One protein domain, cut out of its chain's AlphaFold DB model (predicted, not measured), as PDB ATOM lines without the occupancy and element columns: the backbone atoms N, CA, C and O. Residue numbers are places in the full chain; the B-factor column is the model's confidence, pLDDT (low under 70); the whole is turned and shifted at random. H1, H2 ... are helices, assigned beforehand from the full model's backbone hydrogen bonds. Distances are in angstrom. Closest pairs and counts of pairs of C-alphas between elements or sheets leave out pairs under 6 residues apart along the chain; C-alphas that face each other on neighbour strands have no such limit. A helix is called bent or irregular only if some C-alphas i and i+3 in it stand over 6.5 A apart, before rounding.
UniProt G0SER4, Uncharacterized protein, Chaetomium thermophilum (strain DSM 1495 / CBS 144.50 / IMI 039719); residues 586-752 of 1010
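This is residues 586 to 752 of the 1010 residues of an uncharacterized protein of Chaetomium thermophilum (strain DSM 1495 / CBS 144.50 / IMI 039719) (UniProt G0SER4). The two longest helices, H2 and H1, form a crossed helical hairpin; H3 and H4 make a corner packed on H1, and H6 starts at that corner and runs away from it. A long unnamed stretch, residues 701 to 731, leads from the end of H6 back past the middle to H7, near H2; residues 700 to 705 stick out, and H8 lies at the far end of the printed part. The printed part has 167 residues with eight named helices, H1 to H8 in chain order, and no named strand; the class is all helix. It is compact, with a radius of gyration of the C-alphas of 16.5 A and spans of 48 by 42 by 29 A.

H2, residues 612 to 631, is 28.1 A long and begins at C-alpha 612, (31.535, 29.880, -58.161). H1, residues 586 to 603, is 26.0 A long and begins at C-alpha 586, (26.908, 37.188, -30.510). H3 holds residues 637 to 646, H4 648 to 654 and H5 662 to 666. H6, residues 683 to 700, is 24.5 A long. H7 holds residues 732 to 739, and H8, residues 748 to 751, ends at C-alpha 751, (48.580, 48.574, -69.792). H4 is irregular, with C-alphas 649 and 652 7.3 A apart; H6 is only just irregular, with C-alphas 693 and 696 6.7 A apart.

H2 touches H1 in a helical hairpin, at a steep tilt of 42 degrees, opposite ways; their closest C-alphas, Leu 600 and Thr 619, are 5.5 A apart. H7 is close to H2 but not clearly touching, with C-alphas 618 and 738 closest at 6.6 A. With residues 590 to 594 alone, H1 touches H3, about perpendicular at 78 degrees; C-alphas 594 and 643 are closest at 6.1 A. With residues 594 to 601 alone, H1 touches H4; C-alphas 594 and 650 are closest at 5.4 A. H3 and H4 touch only at the corner, C-alphas 644 and 650 being closest at 5.6 A. H6 touches H3 with residues 684 to 691 alone; C-alphas 644 and 684 are closest at 6.0 A. H5 is close to H6 but not clearly touching, with C-alphas 663 and 694 closest at 7.8 A. H8 touches no helix. Every O i to N i+4 pair is within hydrogen-bond range in H1, H2, H3, H5 and H7; in H6 10 of 14 are, in H4 1 of 3, beside 3 of 4 O i to N i+3 pairs, and H8 is too short for such a pair.

The C-alphas farthest apart, of Pro 702 and Asp 729, are 49.9 A apart. The printed part has no cut. The links H5 to H6 and H6 to H7 are long. The mean pLDDT of the printed part is 79.5; residues 668 to 679, 698 to 709, 721 to 727 and 744 to 752 are under 70.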
ATOM      1  N   TYR A 586      26.517  38.274 -29.619       86.12
ATOM      2  CA  TYR A 586      26.908  37.188 -30.510       86.12
ATOM      3  C   TYR A 586      25.859  36.980 -31.611       86.12
ATOM      4  O   TYR A 586      26.202  37.088 -32.789       86.12
ATOM      5  N   GLN A 587      24.576  36.812 -31.257       88.81
ATOM      6  CA  GLN A 587      23.483  36.712 -32.241       88.81
ATOM      7  C   GLN A 587      23.425  37.936 -33.164       88.81
ATOM      8  O   GLN A 587      23.310  37.785 -34.375       88.81
ATOM      9  N   LEU A 588      23.587  39.154 -32.633       90.44
ATOM     10  CA  LEU A 588      23.552  40.376 -33.447       90.44
ATOM     11  C   LEU A 588      24.701  40.446 -34.474       90.44
ATOM     12  O   LEU A 588      24.495  40.925 -35.594       90.44
ATOM     13  N   ARG A 589      25.899  39.959 -34.116       91.44
ATOM     14  CA  ARG A 589      27.055  39.829 -35.023       91.44
ATOM     15  C   ARG A 589      26.842  38.713 -36.056       91.44
ATOM     16  O   ARG A 589      27.154  38.902 -37.230       91.44
ATOM     17  N   LEU A 590      26.277  37.583 -35.635       92.56
ATOM     18  CA  LEU A 590      25.975  36.416 -36.469       92.56
ATOM     19  C   LEU A 590      24.898  36.738 -37.525       92.56
ATOM     20  O   LEU A 590      25.107  36.492 -38.716       92.56
ATOM     21  N   ASP A 591      23.805  37.385 -37.114       92.56
ATOM     22  CA  ASP A 591      22.756  37.911 -37.993       92.56
ATOM     23  C   ASP A 591      23.316  38.912 -39.018       92.56
ATOM     24  O   ASP A 591      22.851  38.974 -40.156       92.56
ATOM     25  N   ASP A 592      24.275  39.766 -38.635       93.06
ATOM     26  CA  ASP A 592      24.897  40.715 -39.566       93.06
ATOM     27  C   ASP A 592      25.713  40.013 -40.659       93.06
ATOM     28  O   ASP A 592      25.461  40.257 -41.841       93.06
ATOM     29  N   ILE A 593      26.612  39.091 -40.288       94.06
ATOM     30  CA  ILE A 593      27.378  38.288 -41.255       94.06
ATOM     31  C   ILE A 593      26.424  37.542 -42.189       94.06
ATOM     32  O   ILE A 593      26.576  37.608 -43.409       94.06
ATOM     33  N   ALA A 594      25.404  36.879 -41.640       94.50
ATOM     34  CA  ALA A 594      24.491  36.077 -42.439       94.50
ATOM     35  C   ALA A 594      23.627  36.908 -43.403       94.50
ATOM     36  O   ALA A 594      23.435  36.499 -44.549       94.50
ATOM     37  N   ARG A 595      23.131  38.081 -42.979       94.62
ATOM     38  CA  ARG A 595      22.389  39.004 -43.860       94.62
ATOM     39  C   ARG A 595      23.289  39.581 -44.950       94.62
ATOM     40  O   ARG A 595      22.896  39.572 -46.115       94.62
ATOM     41  N   ASN A 596      24.499  40.027 -44.600       94.12
ATOM     42  CA  ASN A 596      25.450  40.575 -45.567       94.12
ATOM     43  C   ASN A 596      25.875  39.532 -46.608       94.12
ATOM     44  O   ASN A 596      25.796  39.808 -47.804       94.12
ATOM     45  N   SER A 597      26.236  38.318 -46.180       94.31
ATOM     46  CA  SER A 597      26.572  37.224 -47.095       94.31
ATOM     47  C   SER A 597      25.387  36.802 -47.967       94.31
ATOM     48  O   SER A 597      25.576  36.599 -49.164       94.31
ATOM     49  N   ARG A 598      24.157  36.726 -47.427       94.12
ATOM     50  CA  ARG A 598      22.953  36.419 -48.223       94.12
ATOM     51  C   ARG A 598      22.715  37.458 -49.320       94.12
ATOM     52  O   ARG A 598      22.398  37.083 -50.447       94.12
ATOM     53  N   GLU A 599      22.848  38.740 -48.994       92.81
ATOM     54  CA  GLU A 599      22.564  39.824 -49.935       92.81
ATOM     55  C   GLU A 599      23.643  39.954 -51.016       92.81
ATOM     56  O   GLU A 599      23.322  40.026 -52.200       92.81
ATOM     57  N   LEU A 600      24.923  39.874 -50.644       92.81
ATOM     58  CA  LEU A 600      26.027  39.833 -51.609       92.81
ATOM     59  C   LEU A 600      25.916  38.613 -52.539       92.81
ATOM     60  O   LEU A 600      26.094  38.739 -53.749       92.81
ATOM     61  N   TRP A 601      25.521  37.451 -52.006       92.31
ATOM     62  CA  TRP A 601      25.277  36.243 -52.801       92.31
ATOM     63  C   TRP A 601      24.094  36.375 -53.778       92.31
ATOM     64  O   TRP A 601      24.103  35.749 -54.845       92.31
ATOM     65  N   ARG A 602      23.084  37.185 -53.424       90.31
ATOM     66  CA  ARG A 602      21.935  37.523 -54.278       90.31
ATOM     67  C   ARG A 602      22.346  38.462 -55.410       90.31
ATOM     68  O   ARG A 602      22.040  38.158 -56.558       90.31
ATOM     69  N   LEU A 603      23.070  39.541 -55.101       89.00
ATOM     70  CA  LEU A 603      23.576  40.509 -56.084       89.00
ATOM     71  C   LEU A 603      24.489  39.823 -57.109       89.00
ATOM     72  O   LEU A 603      24.184  39.796 -58.297       89.00
ATOM     73  N   LEU A 604      25.511  39.101 -56.639       86.25
ATOM     74  CA  LEU A 604      26.387  38.275 -57.482       86.25
ATOM     75  C   LEU A 604      25.673  37.032 -58.071       86.25
ATOM     76  O   LEU A 604      26.313  36.116 -58.580       86.25
ATOM     77  N   GLY A 605      24.353  36.907 -57.905       82.00
ATOM     78  CA  GLY A 605      23.496  35.899 -58.538       82.00
ATOM     79  C   GLY A 605      22.678  36.420 -59.714       82.00
ATOM     80  O   GLY A 605      22.109  35.598 -60.422       82.00
ATOM     81  N   ALA A 606      22.634  37.739 -59.928       81.50
ATOM     82  CA  ALA A 606      22.118  38.329 -61.162       81.50
ATOM     83  C   ALA A 606      23.135  38.210 -62.313       81.50
ATOM     84  O   ALA A 606      22.747  38.001 -63.458       81.50
ATOM     85  N   ILE A 607      24.430  38.272 -61.984       81.31
ATOM     86  CA  ILE A 607      25.539  38.126 -62.932       81.31
ATOM     87  C   ILE A 607      25.519  36.721 -63.551       81.31
ATOM     88  O   ILE A 607      25.731  35.718 -62.860       81.31
ATOM     89  N   SER A 608      25.298  36.647 -64.865       72.38
ATOM     90  CA  SER A 608      25.391  35.391 -65.617       72.38
ATOM     91  C   SER A 608      26.836  34.872 -65.662       72.38
ATOM     92  O   SER A 608      27.780  35.650 -65.599       72.38
ATOM     93  N   ASN A 609      27.022  33.552 -65.762       76.38
ATOM     94  CA  ASN A 609      28.315  32.881 -65.996       76.38
ATOM     95  C   ASN A 609      29.467  33.140 -64.989       76.38
ATOM     96  O   ASN A 609      30.558  32.606 -65.184       76.38
ATOM     97  N   LEU A 610      29.253  33.876 -63.889       82.62
ATOM     98  CA  LEU A 610      30.286  34.150 -62.881       82.62
ATOM     99  C   LEU A 610      30.782  32.855 -62.191       82.62
ATOM    100  O   LEU A 610      29.967  32.142 -61.592       82.62
ATOM    101  N   PRO A 611      32.098  32.555 -62.182       85.44
ATOM    102  CA  PRO A 611      32.628  31.353 -61.538       85.44
ATOM    103  C   PRO A 611      32.330  31.278 -60.034       85.44
ATOM    104  O   PRO A 611      32.457  32.257 -59.294       85.44
ATOM    105  N   GLY A 612      31.971  30.085 -59.549       85.44
ATOM    106  CA  GLY A 612      31.535  29.880 -58.161       85.44
ATOM    107  C   GLY A 612      32.583  30.245 -57.102       85.44
ATOM    108  O   GLY A 612      32.223  30.728 -56.031       85.44
ATOM    109  N   ASN A 613      33.874  30.078 -57.404       87.38
ATOM    110  CA  ASN A 613      34.972  30.473 -56.520       87.38
ATOM    111  C   ASN A 613      35.172  31.999 -56.467       87.38
ATOM    112  O   ASN A 613      35.309  32.532 -55.367       87.38
ATOM    113  N   VAL A 614      35.084  32.710 -57.601       88.50
ATOM    114  CA  VAL A 614      35.027  34.189 -57.637       88.50
ATOM    115  C   VAL A 614      33.860  34.679 -56.798       88.50
ATOM    116  O   VAL A 614      34.032  35.507 -55.906       88.50
ATOM    117  N   LYS A 615      32.671  34.122 -57.037       90.00
ATOM    118  CA  LYS A 615      31.453  34.522 -56.341       90.00
ATOM    119  C   LYS A 615      31.572  34.359 -54.821       90.00
ATOM    120  O   LYS A 615      31.160  35.247 -54.073       90.00
ATOM    121  N   VAL A 616      32.165  33.256 -54.361       92.25
ATOM    122  CA  VAL A 616      32.464  33.017 -52.941       92.25
ATOM    123  C   VAL A 616      33.488  34.018 -52.404       92.25
ATOM    124  O   VAL A 616      33.223  34.634 -51.374       92.25
ATOM    125  N   TYR A 617      34.607  34.233 -53.100       92.81
ATOM    126  CA  TYR A 617      35.657  35.170 -52.680       92.81
ATOM    127  C   TYR A 617      35.120  36.601 -52.530       92.81
ATOM    128  O   TYR A 617      35.252  37.209 -51.471       92.81
ATOM    129  N   VAL A 618      34.423  37.118 -53.548       92.06
ATOM    130  CA  VAL A 618      33.842  38.475 -53.541       92.06
ATOM    131  C   VAL A 618      32.760  38.610 -52.453       92.06
ATOM    132  O   VAL A 618      32.679  39.647 -51.791       92.06
ATOM    133  N   THR A 619      31.983  37.550 -52.183       93.50
ATOM    134  CA  THR A 619      31.025  37.513 -51.057       93.50
ATOM    135  C   THR A 619      31.731  37.594 -49.699       93.50
ATOM    136  O   THR A 619      31.295  38.359 -48.833       93.50
ATOM    137  N   ILE A 620      32.812  36.831 -49.504       94.56
ATOM    138  CA  ILE A 620      33.596  36.802 -48.259       94.56
ATOM    139  C   ILE A 620      34.276  38.151 -48.023       94.56
ATOM    140  O   ILE A 620      34.085  38.745 -46.962       94.56
ATOM    141  N   HIS A 621      34.985  38.672 -49.028       94.62
ATOM    142  CA  HIS A 621      35.669  39.961 -48.973       94.62
ATOM    143  C   HIS A 621      34.718  41.096 -48.565       94.62
ATOM    144  O   HIS A 621      34.970  41.805 -47.589       94.62
ATOM    145  N   HIS A 622      33.577  41.247 -49.249       94.06
ATOM    146  CA  HIS A 622      32.638  42.329 -48.932       94.06
ATOM    147  C   HIS A 622      31.838  42.094 -47.647       94.06
ATOM    148  O   HIS A 622      31.535  43.065 -46.955       94.06
ATOM    149  N   THR A 623      31.556  40.843 -47.255       94.94
ATOM    150  CA  THR A 623      31.011  40.551 -45.914       94.94
ATOM    151  C   THR A 623      32.010  40.983 -44.838       94.94
ATOM    152  O   THR A 623      31.627  41.678 -43.898       94.94
ATOM    153  N   ALA A 624      33.296  40.654 -44.996       94.69
ATOM    154  CA  ALA A 624      34.338  41.057 -44.061       94.69
ATOM    155  C   ALA A 624      34.526  42.580 -44.025       94.69
ATOM    156  O   ALA A 624      34.581  43.153 -42.941       94.69
ATOM    157  N   LYS A 625      34.532  43.257 -45.180       94.12
ATOM    158  CA  LYS A 625      34.602  44.726 -45.287       94.12
ATOM    159  C   LYS A 625      33.427  45.414 -44.575       94.12
ATOM    160  O   LYS A 625      33.645  46.347 -43.802       94.12
ATOM    161  N   ARG A 626      32.193  44.925 -44.763       94.69
ATOM    162  CA  ARG A 626      30.993  45.448 -44.080       94.69
ATOM    163  C   ARG A 626      31.018  45.178 -42.572       94.69
ATOM    164  O   ARG A 626      30.756  46.095 -41.799       94.69
ATOM    165  N   PHE A 627      31.414  43.979 -42.139       94.06
ATOM    166  CA  PHE A 627      31.552  43.649 -40.715       94.06
ATOM    167  C   PHE A 627      32.631  44.506 -40.028       94.06
ATOM    168  O   PHE A 627      32.369  45.105 -38.983       94.06
ATOM    169  N   ARG A 628      33.809  44.652 -40.660       92.88
ATOM    170  CA  ARG A 628      34.900  45.551 -40.232       92.88
ATOM    171  C   ARG A 628      34.396  46.997 -40.086       92.88
ATOM    172  O   ARG A 628      34.710  47.655 -39.097       92.88
ATOM    173  N   SER A 629      33.560  47.476 -41.010       92.56
ATOM    174  CA  SER A 629      32.942  48.810 -40.941       92.56
ATOM    175  C   SER A 629      31.895  48.953 -39.822       92.56
ATOM    176  O   SER A 629      31.845  50.003 -39.186       92.56
ATOM    177  N   ARG A 630      31.099  47.909 -39.543       87.94
ATOM    178  CA  ARG A 630      30.015  47.936 -38.542       87.94
ATOM    179  C   ARG A 630      30.481  47.733 -37.095       87.94
ATOM    180  O   ARG A 630      29.878  48.299 -36.185       87.94
ATOM    181  N   PHE A 631      31.503  46.908 -36.875       89.00
ATOM    182  CA  PHE A 631      31.954  46.506 -35.532       89.00
ATOM    183  C   PHE A 631      33.387  46.945 -35.193       89.00
ATOM    184  O   PHE A 631      33.810  46.780 -34.053       89.00
ATOM    185  N   HIS A 632      34.129  47.513 -36.154       87.38
ATOM    186  CA  HIS A 632      35.541  47.911 -36.015       87.38
ATOM    187  C   HIS A 632      36.488  46.761 -35.614       87.38
ATOM    188  O   HIS A 632      37.548  46.987 -35.030       87.38
ATOM    189  N   GLU A 633      36.105  45.529 -35.951       85.25
ATOM    190  CA  GLU A 633      36.810  44.278 -35.662       85.25
ATOM    191  C   GLU A 633      36.781  43.376 -36.908       85.25
ATOM    192  O   GLU A 633      35.833  43.423 -37.696       85.25
ATOM    193  N   ASN A 634      37.796  42.529 -37.094       83.38
ATOM    194  CA  ASN A 634      37.754  41.492 -38.129       83.38
ATOM    195  C   ASN A 634      36.752  40.395 -37.723       83.38
ATOM    196  O   ASN A 634      36.774  39.974 -36.564       83.38
ATOM    197  N   PRO A 635      35.911  39.879 -38.640       89.25
ATOM    198  CA  PRO A 635      35.090  38.714 -38.336       89.25
ATOM    199  C   PRO A 635      35.991  37.481 -38.124       89.25
ATOM    200  O   PRO A 635      36.803  37.166 -39.002       89.25
ATOM    201  N   PRO A 636      35.877  36.767 -36.991       89.31
ATOM    202  CA  PRO A 636      36.613  35.526 -36.790       89.31
ATOM    203  C   PRO A 636      36.010  34.414 -37.656       89.31
ATOM    204  O   PRO A 636      34.786  34.312 -37.784       89.31
ATOM    205  N   LEU A 637      36.862  33.549 -38.216       93.00
ATOM    206  CA  LEU A 637      36.441  32.443 -39.086       93.00
ATOM    207  C   LEU A 637      35.419  31.519 -38.399       93.00
ATOM    208  O   LEU A 637      34.471  31.071 -39.038       93.00
ATOM    209  N   SER A 638      35.541  31.309 -37.087       90.44
ATOM    210  CA  SER A 638      34.584  30.537 -36.283       90.44
ATOM    211  C   SER A 638      33.145  31.071 -36.349       90.44
ATOM    212  O   SER A 638      32.215  30.278 -36.468       90.44
ATOM    213  N   LEU A 639      32.941  32.394 -36.360       92.06
ATOM    214  CA  LEU A 639      31.613  33.011 -36.482       92.06
ATOM    215  C   LEU A 639      31.045  32.867 -37.909       92.06
ATOM    216  O   LEU A 639      29.836  32.713 -38.093       92.06
ATOM    217  N   PHE A 640      31.913  32.866 -38.925       94.06
ATOM    218  CA  PHE A 640      31.521  32.578 -40.307       94.06
ATOM    219  C   PHE A 640      31.153  31.094 -40.494       94.06
ATOM    220  O   PHE A 640      30.136  30.793 -41.121       94.06
ATOM    221  N   ILE A 641      31.912  30.171 -39.885       93.06
ATOM    222  CA  ILE A 641      31.607  28.730 -39.835       93.06
ATOM    223  C   ILE A 641      30.284  28.468 -39.106       93.06
ATOM    224  O   ILE A 641      29.474  27.683 -39.601       93.06
ATOM    225  N   ASP A 642      30.023  29.134 -37.980       90.81
ATOM    226  CA  ASP A 642      28.753  29.006 -37.256       90.81
ATOM    227  C   ASP A 642      27.574  29.514 -38.104       90.81
ATOM    228  O   ASP A 642      26.580  28.810 -38.287       90.81
ATOM    229  N   GLY A 643      27.723  30.661 -38.778       92.19
ATOM    230  CA  GLY A 643      26.755  31.121 -39.780       92.19
ATOM    231  C   GLY A 643      26.498  30.082 -40.886       92.19
ATOM    232  O   GLY A 643      25.344  29.746 -41.184       92.19
ATOM    233  N   LEU A 644      27.565  29.528 -41.474       92.06
ATOM    234  CA  LEU A 644      27.512  28.472 -42.497       92.06
ATOM    235  C   LEU A 644      26.968  27.125 -41.985       92.06
ATOM    236  O   LEU A 644      26.583  26.292 -42.806       92.06
ATOM    237  N   SER A 645      26.892  26.917 -40.672       88.75
ATOM    238  CA  SER A 645      26.382  25.689 -40.046       88.75
ATOM    239  C   SER A 645      24.934  25.861 -39.589       88.75
ATOM    240  O   SER A 645      24.035  25.161 -40.059       88.75
ATOM    241  N   ASN A 646      24.658  26.893 -38.794       85.31
ATOM    242  CA  ASN A 646      23.422  27.034 -38.029       85.31
ATOM    243  C   ASN A 646      22.481  28.137 -38.549       85.31
ATOM    244  O   ASN A 646      21.263  27.994 -38.435       85.31
ATOM    245  N   HIS A 647      22.977  29.190 -39.218       92.19
ATOM    246  CA  HIS A 647      22.102  30.299 -39.627       92.19
ATOM    247  C   HIS A 647      21.314  30.066 -40.928       92.19
ATOM    248  O   HIS A 647      21.875  29.759 -41.984       92.19
ATOM    249  N   LYS A 648      19.996  30.309 -40.882       89.75
ATOM    250  CA  LYS A 648      19.056  30.100 -42.001       89.75
ATOM    251  C   LYS A 648      19.394  30.910 -43.260       89.75
ATOM    252  O   LYS A 648      19.298  30.378 -44.362       89.75
ATOM    253  N   ASP A 649      19.829  32.161 -43.111       89.19
ATOM    254  CA  ASP A 649      20.077  33.059 -44.248       89.19
ATOM    255  C   ASP A 649      21.364  32.735 -45.014       89.19
ATOM    256  O   ASP A 649      21.470  33.063 -46.191       89.19
ATOM    257  N   MET A 650      22.294  31.993 -44.404       90.50
ATOM    258  CA  MET A 650      23.511  31.518 -45.072       90.50
ATOM    259  C   MET A 650      23.258  30.367 -46.053       90.50
ATOM    260  O   MET A 650      24.143  30.045 -46.844       90.50
ATOM    261  N   ARG A 651      22.074  29.731 -46.033       88.12
ATOM    262  CA  ARG A 651      21.747  28.560 -46.873       88.12
ATOM    263  C   ARG A 651      22.123  28.706 -48.363       88.12
ATOM    264  O   ARG A 651      22.697  27.750 -48.878       88.12
ATOM    265  N   PRO A 652      21.891  29.845 -49.054       84.12
ATOM    266  CA  PRO A 652      22.270  30.003 -50.462       84.12
ATOM    267  C   PRO A 652      23.783  29.920 -50.715       84.12
ATOM    268  O   PRO A 652      24.197  29.454 -51.771       84.12
ATOM    269  N   VAL A 653      24.597  30.342 -49.741       86.56
ATOM    270  CA  VAL A 653      26.065  30.444 -49.837       86.56
ATOM    271  C   VAL A 653      26.751  29.097 -49.558       86.56
ATOM    272  O   VAL A 653      27.868  28.855 -50.002       86.56
ATOM    273  N   ARG A 654      26.081  28.183 -48.841       85.31
ATOM    274  CA  ARG A 654      26.630  26.866 -48.460       85.31
ATOM    275  C   ARG A 654      26.826  25.923 -49.650       85.31
ATOM    276  O   ARG A 654      27.742  25.107 -49.633       85.31
ATOM    277  N   ASN A 655      25.967  26.019 -50.664       79.00
ATOM    278  CA  ASN A 655      25.815  25.008 -51.719       79.00
ATOM    279  C   ASN A 655      26.796  25.182 -52.896       79.00
ATOM    280  O   ASN A 655      26.502  24.780 -54.022       79.00
ATOM    281  N   VAL A 656      27.960  25.784 -52.646       84.25
ATOM    282  CA  VAL A 656      29.024  25.962 -53.639       84.25
ATOM    283  C   VAL A 656      30.033  24.839 -53.478       84.25
ATOM    284  O   VAL A 656      30.586  24.676 -52.395       84.25
ATOM    285  N   ASN A 657      30.270  24.093 -54.555       83.81
ATOM    286  CA  ASN A 657      31.228  22.990 -54.635       83.81
ATOM    287  C   ASN A 657      32.349  23.338 -55.627       83.81
ATOM    288  O   ASN A 657      32.208  24.271 -56.415       83.81
ATOM    289  N   GLY A 658      33.442  22.572 -55.622       83.94
ATOM    290  CA  GLY A 658      34.570  22.806 -56.535       83.94
ATOM    291  C   GLY A 658      35.595  23.821 -56.022       83.94
ATOM    292  O   GLY A 658      36.512  24.174 -56.755       83.94
ATOM    293  N   LEU A 659      35.461  24.287 -54.777       90.38
ATOM    294  CA  LEU A 659      36.397  25.235 -54.175       90.38
ATOM    295  C   LEU A 659      37.701  24.527 -53.787       90.38
ATOM    296  O   LEU A 659      37.677  23.372 -53.366       90.38
ATOM    297  N   ILE A 660      38.828  25.225 -53.891       88.38
ATOM    298  CA  ILE A 660      40.164  24.715 -53.552       88.38
ATOM    299  C   ILE A 660      40.762  25.607 -52.459       88.38
ATOM    300  O   ILE A 660      40.594  26.827 -52.504       88.38
ATOM    301  N   CYS A 661      41.459  25.005 -51.490       90.00
ATOM    302  CA  CYS A 661      42.186  25.747 -50.463       90.00
ATOM    303  C   CYS A 661      43.418  26.436 -51.070       90.00
ATOM    304  O   CYS A 661      44.306  25.750 -51.582       90.00
ATOM    305  N   LYS A 662      43.484  27.776 -51.027       88.44
ATOM    306  CA  LYS A 662      44.628  28.531 -51.581       88.44
ATOM    307  C   LYS A 662      45.916  28.260 -50.801       88.44
ATOM    308  O   LYS A 662      46.944  28.062 -51.442       88.44
ATOM    309  N   ALA A 663      45.846  28.150 -49.473       85.94
ATOM    310  CA  ALA A 663      46.980  27.757 -48.635       85.94
ATOM    311  C   ALA A 663      47.592  26.405 -49.057       85.94
ATOM    312  O   ALA A 663      48.744  26.394 -49.491       85.94
ATOM    313  N   CYS A 664      46.817  25.308 -49.079       84.81
ATOM    314  CA  CYS A 664      47.314  24.010 -49.567       84.81
ATOM    315  C   CYS A 664      47.775  24.038 -51.033       84.81
ATOM    316  O   CYS A 664      48.747  23.377 -51.381       84.81
ATOM    317  N   HIS A 665      47.072  24.751 -51.922       82.38
ATOM    318  CA  HIS A 665      47.406  24.750 -53.351       82.38
ATOM    319  C   HIS A 665      48.741  25.452 -53.638       82.38
ATOM    320  O   HIS A 665      49.517  24.995 -54.477       82.38
ATOM    321  N   LEU A 666      49.017  26.543 -52.922       81.00
ATOM    322  CA  LEU A 666      50.250  27.321 -53.041       81.00
ATOM    323  C   LEU A 666      51.339  26.893 -52.039       81.00
ATOM    324  O   LEU A 666      52.420  27.468 -52.062       81.00
ATOM    325  N   HIS A 667      51.079  25.875 -51.207       72.25
ATOM    326  CA  HIS A 667      51.979  25.373 -50.156       72.25
ATOM    327  C   HIS A 667      52.442  26.487 -49.192       72.25
ATOM    328  O   HIS A 667      53.618  26.583 -48.842       72.25
ATOM    329  N   LEU A 668      51.512  27.367 -48.794       67.06
ATOM    330  CA  LEU A 668      51.803  28.512 -47.914       67.06
ATOM    331  C   LEU A 668      52.024  28.093 -46.451       67.06
ATOM    332  O   LEU A 668      52.662  28.816 -45.687       67.06
ATOM    333  N   ASP A 669      51.529  26.920 -46.058       56.09
ATOM    334  CA  ASP A 669      51.912  26.237 -44.834       56.09
ATOM    335  C   ASP A 669      53.123  25.323 -45.077       56.09
ATOM    336  O   ASP A 669      53.096  24.399 -45.884       56.09
ATOM    337  N   ASN A 670      54.206  25.570 -44.334       53.56
ATOM    338  CA  ASN A 670      55.514  24.929 -44.523       53.56
ATOM    339  C   ASN A 670      55.573  23.469 -43.996       53.56
ATOM    340  O   ASN A 670      56.582  23.040 -43.433       53.56
ATOM    341  N   GLN A 671      54.471  22.716 -44.101       52.03
ATOM    342  CA  GLN A 671      54.348  21.326 -43.650       52.03
ATOM    343  C   GLN A 671      54.428  20.347 -44.826       52.03
ATOM    344  O   GLN A 671      53.472  20.134 -45.568       52.03
ATOM    345  N   LEU A 672      55.574  19.674 -44.948       45.25
ATOM    346  CA  LEU A 672      55.792  18.573 -45.891       45.25
ATOM    347  C   LEU A 672      55.089  17.280 -45.427       45.25
ATOM    348  O   LEU A 672      55.741  16.293 -45.085       45.25
ATOM    349  N   THR A 673      53.755  17.266 -45.420       42.09
ATOM    350  CA  THR A 673      52.944  16.068 -45.129       42.09
ATOM    351  C   THR A 673      52.124  15.639 -46.344       42.09
ATOM    352  O   THR A 673      51.323  16.404 -46.878       42.09
ATOM    353  N   VAL A 674      52.324  14.395 -46.786       47.75
ATOM    354  CA  VAL A 674      51.771  13.867 -48.043       47.75
ATOM    355  C   VAL A 674      50.323  13.397 -47.868       47.75
ATOM    356  O   VAL A 674      50.040  12.204 -47.825       47.75
ATOM    357  N   GLU A 675      49.384  14.341 -47.855       43.09
ATOM    358  CA  GLU A 675      47.969  14.072 -48.126       43.09
ATOM    359  C   GLU A 675      47.494  14.959 -49.283       43.09
ATOM    360  O   GLU A 675      47.446  16.182 -49.171       43.09
ATOM    361  N   ARG A 676      47.096  14.355 -50.414       50.19
ATOM    362  CA  ARG A 676      46.372  15.067 -51.488       50.19
ATOM    363  C   ARG A 676      44.907  15.235 -51.081       50.19
ATOM    364  O   ARG A 676      44.008  14.635 -51.672       50.19
ATOM    365  N   ASP A 677      44.710  15.996 -50.013       47.72
ATOM    366  CA  ASP A 677      43.488  16.044 -49.222       47.72
ATOM    367  C   ASP A 677      42.373  16.805 -49.961       47.72
ATOM    368  O   ASP A 677      42.191  18.006 -49.802       47.72
ATOM    369  N   ARG A 678      41.659  16.063 -50.820       56.44
ATOM    370  CA  ARG A 678      40.527  16.474 -51.676       56.44
ATOM    371  C   ARG A 678      40.836  17.590 -52.687       56.44
ATOM    372  O   ARG A 678      40.984  18.761 -52.369       56.44
ATOM    373  N   LYS A 679      40.766  17.234 -53.978       64.12
ATOM    374  CA  LYS A 679      40.868  18.179 -55.114       64.12
ATOM    375  C   LYS A 679      39.765  19.254 -55.150       64.12
ATOM    376  O   LYS A 679      39.844  20.156 -55.977       64.12
ATOM    377  N   SER A 680      38.726  19.128 -54.328       80.50
ATOM    378  CA  SER A 680      37.639  20.094 -54.215       80.50
ATOM    379  C   SER A 680      36.883  19.950 -52.892       80.50
ATOM    380  O   SER A 680      36.721  18.853 -52.353       80.50
ATOM    381  N   PHE A 681      36.375  21.078 -52.405       87.19
ATOM    382  CA  PHE A 681      35.579  21.225 -51.191       87.19
ATOM    383  C   PHE A 681      34.251  21.929 -51.507       87.19
ATOM    384  O   PHE A 681      34.138  22.656 -52.504       87.19
ATOM    385  N   SER A 682      33.254  21.757 -50.636       91.25
ATOM    386  CA  SER A 682      32.156  22.727 -50.511       91.25
ATOM    387  C   SER A 682      32.539  23.886 -49.584       91.25
ATOM    388  O   SER A 682      33.467  23.737 -48.789       91.25
ATOM    389  N   LEU A 683      31.853  25.036 -49.624       92.62
ATOM    390  CA  LEU A 683      32.233  26.183 -48.774       92.62
ATOM    391  C   LEU A 683      32.284  25.854 -47.261       92.62
ATOM    392  O   LEU A 683      33.297  26.169 -46.635       92.62
ATOM    393  N   PRO A 684      31.290  25.171 -46.651       92.25
ATOM    394  CA  PRO A 684      31.389  24.769 -45.247       92.25
ATOM    395  C   PRO A 684      32.536  23.783 -44.981       92.25
ATOM    396  O   PRO A 684      33.155  23.843 -43.921       92.25
ATOM    397  N   GLN A 685      32.851  22.895 -45.932       91.19
ATOM    398  CA  GLN A 685      33.980  21.967 -45.806       91.19
ATOM    399  C   GLN A 685      35.323  22.698 -45.895       91.19
ATOM    400  O   GLN A 685      36.210  22.402 -45.103       91.19
ATOM    401  N   LEU A 686      35.457  23.667 -46.805       91.94
ATOM    402  CA  LEU A 686      36.662  24.476 -46.974       91.94
ATOM    403  C   LEU A 686      36.940  25.335 -45.736       91.94
ATOM    404  O   LEU A 686      38.064  25.348 -45.247       91.94
ATOM    405  N   ALA A 687      35.914  25.993 -45.191       92.50
ATOM    406  CA  ALA A 687      36.054  26.807 -43.986       92.50
ATOM    407  C   ALA A 687      36.491  25.969 -42.770       92.50
ATOM    408  O   ALA A 687      37.419  26.351 -42.059       92.50
ATOM    409  N   ASN A 688      35.894  24.786 -42.571       91.50
ATOM    410  CA  ASN A 688      36.320  23.863 -41.514       91.50
ATOM    411  C   ASN A 688      37.725  23.286 -41.768       91.50
ATOM    412  O   ASN A 688      38.524  23.220 -40.840       91.50
ATOM    413  N   HIS A 689      38.059  22.916 -43.008       91.19
ATOM    414  CA  HIS A 689      39.401  22.462 -43.383       91.19
ATOM    415  C   HIS A 689      40.458  23.533 -43.076       91.19
ATOM    416  O   HIS A 689      41.437  23.234 -42.399       91.19
ATOM    417  N   PHE A 690      40.228  24.788 -43.473       90.31
ATOM    418  CA  PHE A 690      41.143  25.899 -43.201       90.31
ATOM    419  C   PHE A 690      41.286  26.164 -41.691       90.31
ATOM    420  O   PHE A 690      42.403  26.294 -41.186       90.31
ATOM    421  N   GLN A 691      40.179  26.146 -40.941       89.19
ATOM    422  CA  GLN A 691      40.198  26.280 -39.481       89.19
ATOM    423  C   GLN A 691      40.986  25.148 -38.790       89.19
ATOM    424  O   GLN A 691      41.673  25.412 -37.806       89.19
ATOM    425  N   ILE A 692      40.903  23.908 -39.286       85.50
ATOM    426  CA  ILE A 692      41.500  22.718 -38.651       85.50
ATOM    427  C   ILE A 692      42.953  22.468 -39.085       85.50
ATOM    428  O   ILE A 692      43.760  22.074 -38.246       85.50
ATOM    429  N   LYS A 693      43.299  22.672 -40.364       82.94
ATOM    430  CA  LYS A 693      44.640  22.382 -40.913       82.94
ATOM    431  C   LYS A 693      45.570  23.603 -40.919       82.94
ATOM    432  O   LYS A 693      46.773  23.416 -40.785       82.94
ATOM    433  N   HIS A 694      45.049  24.833 -40.999       84.44
ATOM    434  CA  HIS A 694      45.886  26.043 -41.081       84.44
ATOM    435  C   HIS A 694      45.773  26.966 -39.858       84.44
ATOM    436  O   HIS A 694      46.796  27.419 -39.350       84.44
ATOM    437  N   VAL A 695      44.565  27.229 -39.340       83.62
ATOM    438  CA  VAL A 695      44.388  28.153 -38.198       83.62
ATOM    439  C   VAL A 695      44.749  27.482 -36.869       83.62
ATOM    440  O   VAL A 695      45.721  27.878 -36.228       83.62
ATOM    441  N   ALA A 696      44.020  26.439 -36.464       81.19
ATOM    442  CA  ALA A 696      44.182  25.817 -35.146       81.19
ATOM    443  C   ALA A 696      45.602  25.270 -34.853       81.19
ATOM    444  O   ALA A 696      46.065  25.441 -33.723       81.19
ATOM    445  N   PRO A 697      46.351  24.675 -35.808       73.00
ATOM    446  CA  PRO A 697      47.722  24.227 -35.547       73.00
ATOM    447  C   PRO A 697      48.688  25.398 -35.325       73.00
ATOM    448  O   PRO A 697      49.605  25.296 -34.513       73.00
ATOM    449  N   MET A 698      48.457  26.533 -35.992       68.44
ATOM    450  CA  MET A 698      49.240  27.764 -35.839       68.44
ATOM    451  C   MET A 698      48.840  28.580 -34.593       68.44
ATOM    452  O   MET A 698      49.624  29.394 -34.107       68.44
ATOM    453  N   GLU A 699      47.656  28.338 -34.024       65.12
ATOM    454  CA  GLU A 699      47.277  28.824 -32.687       65.12
ATOM    455  C   GLU A 699      47.924  28.010 -31.548       65.12
ATOM    456  O   GLU A 699      48.075  28.531 -30.444       65.12
ATOM    457  N   GLN A 700      48.328  26.759 -31.805       60.06
ATOM    458  CA  GLN A 700      48.897  25.845 -30.800       60.06
ATOM    459  C   GLN A 700      50.435  25.805 -30.768       60.06
ATOM    460  O   GLN A 700      51.010  25.314 -29.794       60.06
ATOM    461  N   GLN A 701      51.126  26.308 -31.795       56.12
ATOM    462  CA  GLN A 701      52.593  26.321 -31.830       56.12
ATOM    463  C   GLN A 701      53.202  27.457 -30.980       56.12
ATOM    464  O   GLN A 701      52.746  28.601 -31.060       56.12
ATOM    465  N   PRO A 702      54.271  27.194 -30.200       48.38
ATOM    466  CA  PRO A 702      55.030  28.247 -29.533       48.38
ATOM    467  C   PRO A 702      55.784  29.108 -30.561       48.38
ATOM    468  O   PRO A 702      56.399  28.597 -31.496       48.38
ATOM    469  N   ALA A 703      55.744  30.426 -30.362       50.62
ATOM    470  CA  ALA A 703      55.982  31.451 -31.386       50.62
ATOM    471  C   ALA A 703      57.456  31.694 -31.797       50.62
ATOM    472  O   ALA A 703      57.873  32.842 -31.914       50.62
ATOM    473  N   HIS A 704      58.251  30.638 -31.994       43.19
ATOM    474  CA  HIS A 704      59.657  30.751 -32.404       43.19
ATOM    475  C   HIS A 704      59.927  30.406 -33.877       43.19
ATOM    476  O   HIS A 704      60.893  30.923 -34.425       43.19
ATOM    477  N   HIS A 705      59.104  29.572 -34.530       43.62
ATOM    478  CA  HIS A 705      59.348  29.107 -35.911       43.62
ATOM    479  C   HIS A 705      58.062  28.951 -36.756       43.62
ATOM    480  O   HIS A 705      57.983  28.070 -37.611       43.62
ATOM    481  N   SER A 706      57.026  29.758 -36.507       47.97
ATOM    482  CA  SER A 706      55.750  29.645 -37.235       47.97
ATOM    483  C   SER A 706      55.745  30.441 -38.556       47.97
ATOM    484  O   SER A 706      56.288  31.546 -38.589       47.97
ATOM    485  N   PRO A 707      55.119  29.923 -39.636       49.88
ATOM    486  CA  PRO A 707      54.922  30.653 -40.896       49.88
ATOM    487  C   PRO A 707      53.994  31.880 -40.725       49.88
ATOM    488  O   PRO A 707      53.356  32.026 -39.677       49.88
ATOM    489  N   PRO A 708      53.898  32.780 -41.729       57.53
ATOM    490  CA  PRO A 708      52.993  33.930 -41.677       57.53
ATOM    491  C   PRO A 708      51.533  33.523 -41.420       57.53
ATOM    492  O   PRO A 708      51.036  32.521 -41.935       57.53
ATOM    493  N   ARG A 709      50.826  34.336 -40.625       68.06
ATOM    494  CA  ARG A 709      49.419  34.102 -40.274       68.06
ATOM    495  C   ARG A 709      48.498  34.419 -41.452       68.06
ATOM    496  O   ARG A 709      48.153  35.576 -41.665       68.06
ATOM    497  N   LEU A 710      48.093  33.366 -42.153       81.75
ATOM    498  CA  LEU A 710      47.143  33.376 -43.268       81.75
ATOM    499  C   LEU A 710      45.807  34.054 -42.880       81.75
ATOM    500  O   LEU A 710      45.199  33.662 -41.877       81.75
ATOM    501  N   ASP A 711      45.318  35.024 -43.665       86.38
ATOM    502  CA  ASP A 711      43.970  35.598 -43.469       86.38
ATOM    503  C   ASP A 711      42.954  34.738 -44.229       86.38
ATOM    504  O   ASP A 711      43.026  34.579 -45.446       86.38
ATOM    505  N   TRP A 712      41.958  34.196 -43.526       91.06
ATOM    506  CA  TRP A 712      40.902  33.383 -44.131       91.06
ATOM    507  C   TRP A 712      40.075  34.137 -45.190       91.06
ATOM    508  O   TRP A 712      39.431  33.502 -46.025       91.06
ATOM    509  N   VAL A 713      40.095  35.474 -45.178       92.00
ATOM    510  CA  VAL A 713      39.454  36.316 -46.199       92.00
ATOM    511  C   VAL A 713      40.186  36.238 -47.547       92.00
ATOM    512  O   VAL A 713      39.531  36.307 -48.585       92.00
ATOM    513  N   GLU A 714      41.510  36.052 -47.544       89.06
ATOM    514  CA  GLU A 714      42.365  36.152 -48.740       89.06
ATOM    515  C   GLU A 714      43.063  34.831 -49.111       89.06
ATOM    516  O   GLU A 714      43.297  34.577 -50.292       89.06
ATOM    517  N   ASP A 715      43.378  33.969 -48.138       89.31
ATOM    518  CA  ASP A 715      44.174  32.734 -48.280       89.31
ATOM    519  C   ASP A 715      43.358  31.436 -48.250       89.31
ATOM    520  O   ASP A 715      43.890  30.356 -48.522       89.31
ATOM    521  N   MET A 716      42.060  31.512 -47.950       92.19
ATOM    522  CA  MET A 716      41.203  30.326 -47.909       92.19
ATOM    523  C   MET A 716      40.772  29.862 -49.304       92.19
ATOM    524  O   MET A 716      40.783  28.666 -49.576       92.19
ATOM    525  N   VAL A 717      40.386  30.777 -50.198       91.31
ATOM    526  CA  VAL A 717      39.720  30.430 -51.468       91.31
ATOM    527  C   VAL A 717      40.657  30.639 -52.651       91.31
ATOM    528  O   VAL A 717      41.067  31.760 -52.942       91.31
ATOM    529  N   PHE A 718      40.965  29.562 -53.375       88.56
ATOM    530  CA  PHE A 718      41.753  29.638 -54.601       88.56
ATOM    531  C   PHE A 718      40.899  30.039 -55.812       88.56
ATOM    532  O   PHE A 718      39.868  29.428 -56.114       88.56
ATOM    533  N   LEU A 719      41.360  31.067 -56.523       85.25
ATOM    534  CA  LEU A 719      40.688  31.623 -57.698       85.25
ATOM    535  C   LEU A 719      41.079  30.909 -59.003       85.25
ATOM    536  O   LEU A 719      40.249  30.792 -59.901       85.25
ATOM    537  N   GLY A 720      42.291  30.359 -59.093       78.62
ATOM    538  CA  GLY A 720      42.822  29.832 -60.352       78.62
ATOM    539  C   GLY A 720      43.312  30.934 -61.292       78.62
ATOM    540  O   GLY A 720      43.477  32.085 -60.891       78.62
ATOM    541  N   ASP A 721      43.565  30.565 -62.547       64.88
ATOM    542  CA  ASP A 721      44.174  31.435 -63.560       64.88
ATOM    543  C   ASP A 721      43.143  32.374 -64.219       64.88
ATOM    544  O   ASP A 721      42.866  32.304 -65.416       64.88
ATOM    545  N   ILE A 722      42.516  33.231 -63.407       66.56
ATOM    546  CA  ILE A 722      41.508  34.198 -63.861       66.56
ATOM    547  C   ILE A 722      42.215  35.419 -64.451       66.56
ATOM    548  O   ILE A 722      42.383  36.442 -63.792       66.56
ATOM    549  N   LYS A 723      42.660  35.283 -65.701       59.44
ATOM    550  CA  LYS A 723      43.297  36.363 -66.470       59.44
ATOM    551  C   LYS A 723      42.310  37.296 -67.165       59.44
ATOM    552  O   LYS A 723      42.708  38.379 -67.577       59.44
ATOM    553  N   ASP A 724      41.053  36.882 -67.297       58.78
ATOM    554  CA  ASP A 724      40.031  37.626 -68.023       58.78
ATOM    555  C   ASP A 724      38.625  37.344 -67.460       58.78
ATOM    556  O   ASP A 724      38.307  36.202 -67.122       58.78
ATOM    557  N   LEU A 725      37.796  38.389 -67.369       66.50
ATOM    558  CA  LEU A 725      36.343  38.341 -67.129       66.50
ATOM    559  C   LEU A 725      35.564  39.233 -68.125       66.50
ATOM    560  O   LEU A 725      34.366  39.432 -67.945       66.50
ATOM    561  N   SER A 726      36.204  39.759 -69.177       64.62
ATOM    562  CA  SER A 726      35.592  40.624 -70.203       64.62
ATOM    563  C   SER A 726      34.439  39.956 -70.963       64.62
ATOM    564  O   SER A 726      33.545  40.634 -71.462       64.62
ATOM    565  N   TYR A 727      34.411  38.617 -70.989       66.94
ATOM    566  CA  TYR A 727      33.313  37.809 -71.525       66.94
ATOM    567  C   TYR A 727      32.023  37.859 -70.678       66.94
ATOM    568  O   TYR A 727      31.004  37.303 -71.091       66.94
ATOM    569  N   LEU A 728      32.057  38.473 -69.489       73.31
ATOM    570  CA  LEU A 728      30.879  38.707 -68.660       73.31
ATOM    571  C   LEU A 728      30.260  40.069 -68.994       73.31
ATOM    572  O   LEU A 728      30.893  41.114 -68.824       73.31
ATOM    573  N   ASP A 729      28.988  40.058 -69.393       73.19
ATOM    574  CA  ASP A 729      28.179  41.271 -69.528       73.19
ATOM    575  C   ASP A 729      27.839  41.821 -68.131       73.19
ATOM    576  O   ASP A 729      26.851  41.437 -67.503       73.19
ATOM    577  N   LEU A 730      28.757  42.636 -67.605       78.62
ATOM    578  CA  LEU A 730      28.697  43.258 -66.284       78.62
ATOM    579  C   LEU A 730      28.307  44.730 -66.413       78.62
ATOM    580  O   LEU A 730      28.967  45.492 -67.139       78.62
ATOM    581  N   ASN A 731      27.317  45.164 -65.632       81.56
ATOM    582  CA  ASN A 731      27.044  46.593 -65.488       81.56
ATOM    583  C   ASN A 731      28.141  47.300 -64.662       81.56
ATOM    584  O   ASN A 731      29.003  46.669 -64.049       81.56
ATOM    585  N   GLU A 732      28.141  48.632 -64.681       79.06
ATOM    586  CA  GLU A 732      29.179  49.463 -64.053       79.06
ATOM    587  C   GLU A 732      29.319  49.202 -62.540       79.06
ATOM    588  O   GLU A 732      30.431  49.052 -62.033       79.06
ATOM    589  N   TYR A 733      28.193  49.016 -61.843       81.19
ATOM    590  CA  TYR A 733      28.157  48.664 -60.421       81.19
ATOM    591  C   TYR A 733      28.730  47.266 -60.140       81.19
ATOM    592  O   TYR A 733      29.440  47.066 -59.155       81.19
ATOM    593  N   GLU A 734      28.467  46.282 -61.001       83.12
ATOM    594  CA  GLU A 734      29.029  44.930 -60.875       83.12
ATOM    595  C   GLU A 734      30.533  44.897 -61.169       83.12
ATOM    596  O   GLU A 734      31.276  44.194 -60.478       83.12
ATOM    597  N   LYS A 735      30.993  45.701 -62.138       79.94
ATOM    598  CA  LYS A 735      32.422  45.926 -62.410       79.94
ATOM    599  C   LYS A 735      33.116  46.533 -61.194       79.94
ATOM    600  O   LYS A 735      34.132  45.988 -60.765       79.94
ATOM    601  N   GLU A 736      32.553  47.578 -60.584       82.81
ATOM    602  CA  GLU A 736      33.085  48.160 -59.345       82.81
ATOM    603  C   GLU A 736      33.077  47.140 -58.190       82.81
ATOM    604  O   GLU A 736      34.090  46.957 -57.513       82.81
ATOM    605  N   LEU A 737      31.972  46.411 -57.993       85.94
ATOM    606  CA  LEU A 737      31.822  45.421 -56.922       85.94
ATOM    607  C   LEU A 737      32.858  44.288 -57.022       85.94
ATOM    608  O   LEU A 737      33.396  43.864 -55.993       85.94
ATOM    609  N   ILE A 738      33.157  43.806 -58.231       84.56
ATOM    610  CA  ILE A 738      34.195  42.793 -58.462       84.56
ATOM    611  C   ILE A 738      35.592  43.413 -58.333       84.56
ATOM    612  O   ILE A 738      36.422  42.875 -57.600       84.56
ATOM    613  N   ALA A 739      35.860  44.560 -58.964       82.56
ATOM    614  CA  ALA A 739      37.171  45.217 -58.930       82.56
ATOM    615  C   ALA A 739      37.591  45.646 -57.514       82.56
ATOM    616  O   ALA A 739      38.755  45.506 -57.144       82.56
ATOM    617  N   ALA A 740      36.641  46.073 -56.679       84.69
ATOM    618  CA  ALA A 740      36.869  46.414 -55.277       84.69
ATOM    619  C   ALA A 740      37.211  45.205 -54.380       84.69
ATOM    620  O   ALA A 740      37.478  45.405 -53.193       84.69
ATOM    621  N   ALA A 741      37.178  43.978 -54.915       85.50
ATOM    622  CA  ALA A 741      37.671  42.749 -54.284       85.50
ATOM    623  C   ALA A 741      38.834  42.098 -55.066       85.50
ATOM    624  O   ALA A 741      39.659  41.414 -54.466       85.50
ATOM    625  N   LEU A 742      38.903  42.299 -56.388       83.00
ATOM    626  CA  LEU A 742      39.872  41.705 -57.315       83.00
ATOM    627  C   LEU A 742      40.485  42.784 -58.242       83.00
ATOM    628  O   LEU A 742      40.282  42.751 -59.459       83.00
ATOM    629  N   PRO A 743      41.253  43.753 -57.700       73.25
ATOM    630  CA  PRO A 743      41.702  44.949 -58.428       73.25
ATOM    631  C   PRO A 743      42.743  44.683 -59.531       73.25
ATOM    632  O   PRO A 743      43.136  45.603 -60.248       73.25
ATOM    633  N   PHE A 744      43.203  43.438 -59.675       67.75
ATOM    634  CA  PHE A 744      44.075  43.014 -60.769       67.75
ATOM    635  C   PHE A 744      43.309  42.753 -62.079       67.75
ATOM    636  O   PHE A 744      43.899  42.893 -63.146       67.75
ATOM    637  N   LEU A 745      42.005  42.445 -62.025       63.06
ATOM    638  CA  LEU A 745      41.233  42.032 -63.207       63.06
ATOM    639  C   LEU A 745      40.972  43.163 -64.214       63.06
ATOM    640  O   LEU A 745      40.985  42.909 -65.412       63.06
ATOM    641  N   LEU A 746      40.794  44.411 -63.760       55.88
ATOM    642  CA  LEU A 746      40.603  45.566 -64.656       55.88
ATOM    643  C   LEU A 746      41.918  46.220 -65.119       55.88
ATOM    644  O   LEU A 746      41.901  47.124 -65.948       55.88
ATOM    645  N   ARG A 747      43.078  45.804 -64.589       46.25
ATOM    646  CA  ARG A 747      44.357  46.488 -64.872       46.25
ATOM    647  C   ARG A 747      44.963  46.111 -66.235       46.25
ATOM    648  O   ARG A 747      45.854  46.808 -66.711       46.25
ATOM    649  N   SER A 748      44.462  45.047 -66.868       42.75
ATOM    650  CA  SER A 748      44.956  44.534 -68.155       42.75
ATOM    651  C   SER A 748      44.722  45.506 -69.324       42.75
ATOM    652  O   SER A 748      45.606  45.718 -70.149       42.75
ATOM    653  N   GLU A 749      43.561  46.166 -69.372       36.97
ATOM    654  CA  GLU A 749      43.150  46.980 -70.530       36.97
ATOM    655  C   GLU A 749      43.812  48.368 -70.587       36.97
ATOM    656  O   GLU A 749      43.904  48.966 -71.659       36.97
ATOM    657  N   ALA A 750      44.312  48.872 -69.453       36.88
ATOM    658  CA  ALA A 750      45.072  50.123 -69.395       36.88
ATOM    659  C   ALA A 750      46.523  49.946 -69.881       36.88
ATOM    660  O   ALA A 750      47.059  50.806 -70.576       36.88
ATOM    661  N   LEU A 751      47.152  48.813 -69.550       35.81
ATOM    662  CA  LEU A 751      48.580  48.574 -69.792       35.81
ATOM    663  C   LEU A 751      48.911  48.295 -71.272       35.81
ATOM    664  O   LEU A 751      50.047  48.472 -71.696       35.81
ATOM    665  N   ILE A 752      47.911  47.934 -72.080       39.16
ATOM    666  CA  ILE A 752      48.057  47.633 -73.517       39.16
ATOM    667  C   ILE A 752      48.049  48.909 -74.396       39.16
ATOM    668  O   ILE A 752      48.296  48.827 -75.598       39.16
TER     669      ILE A 752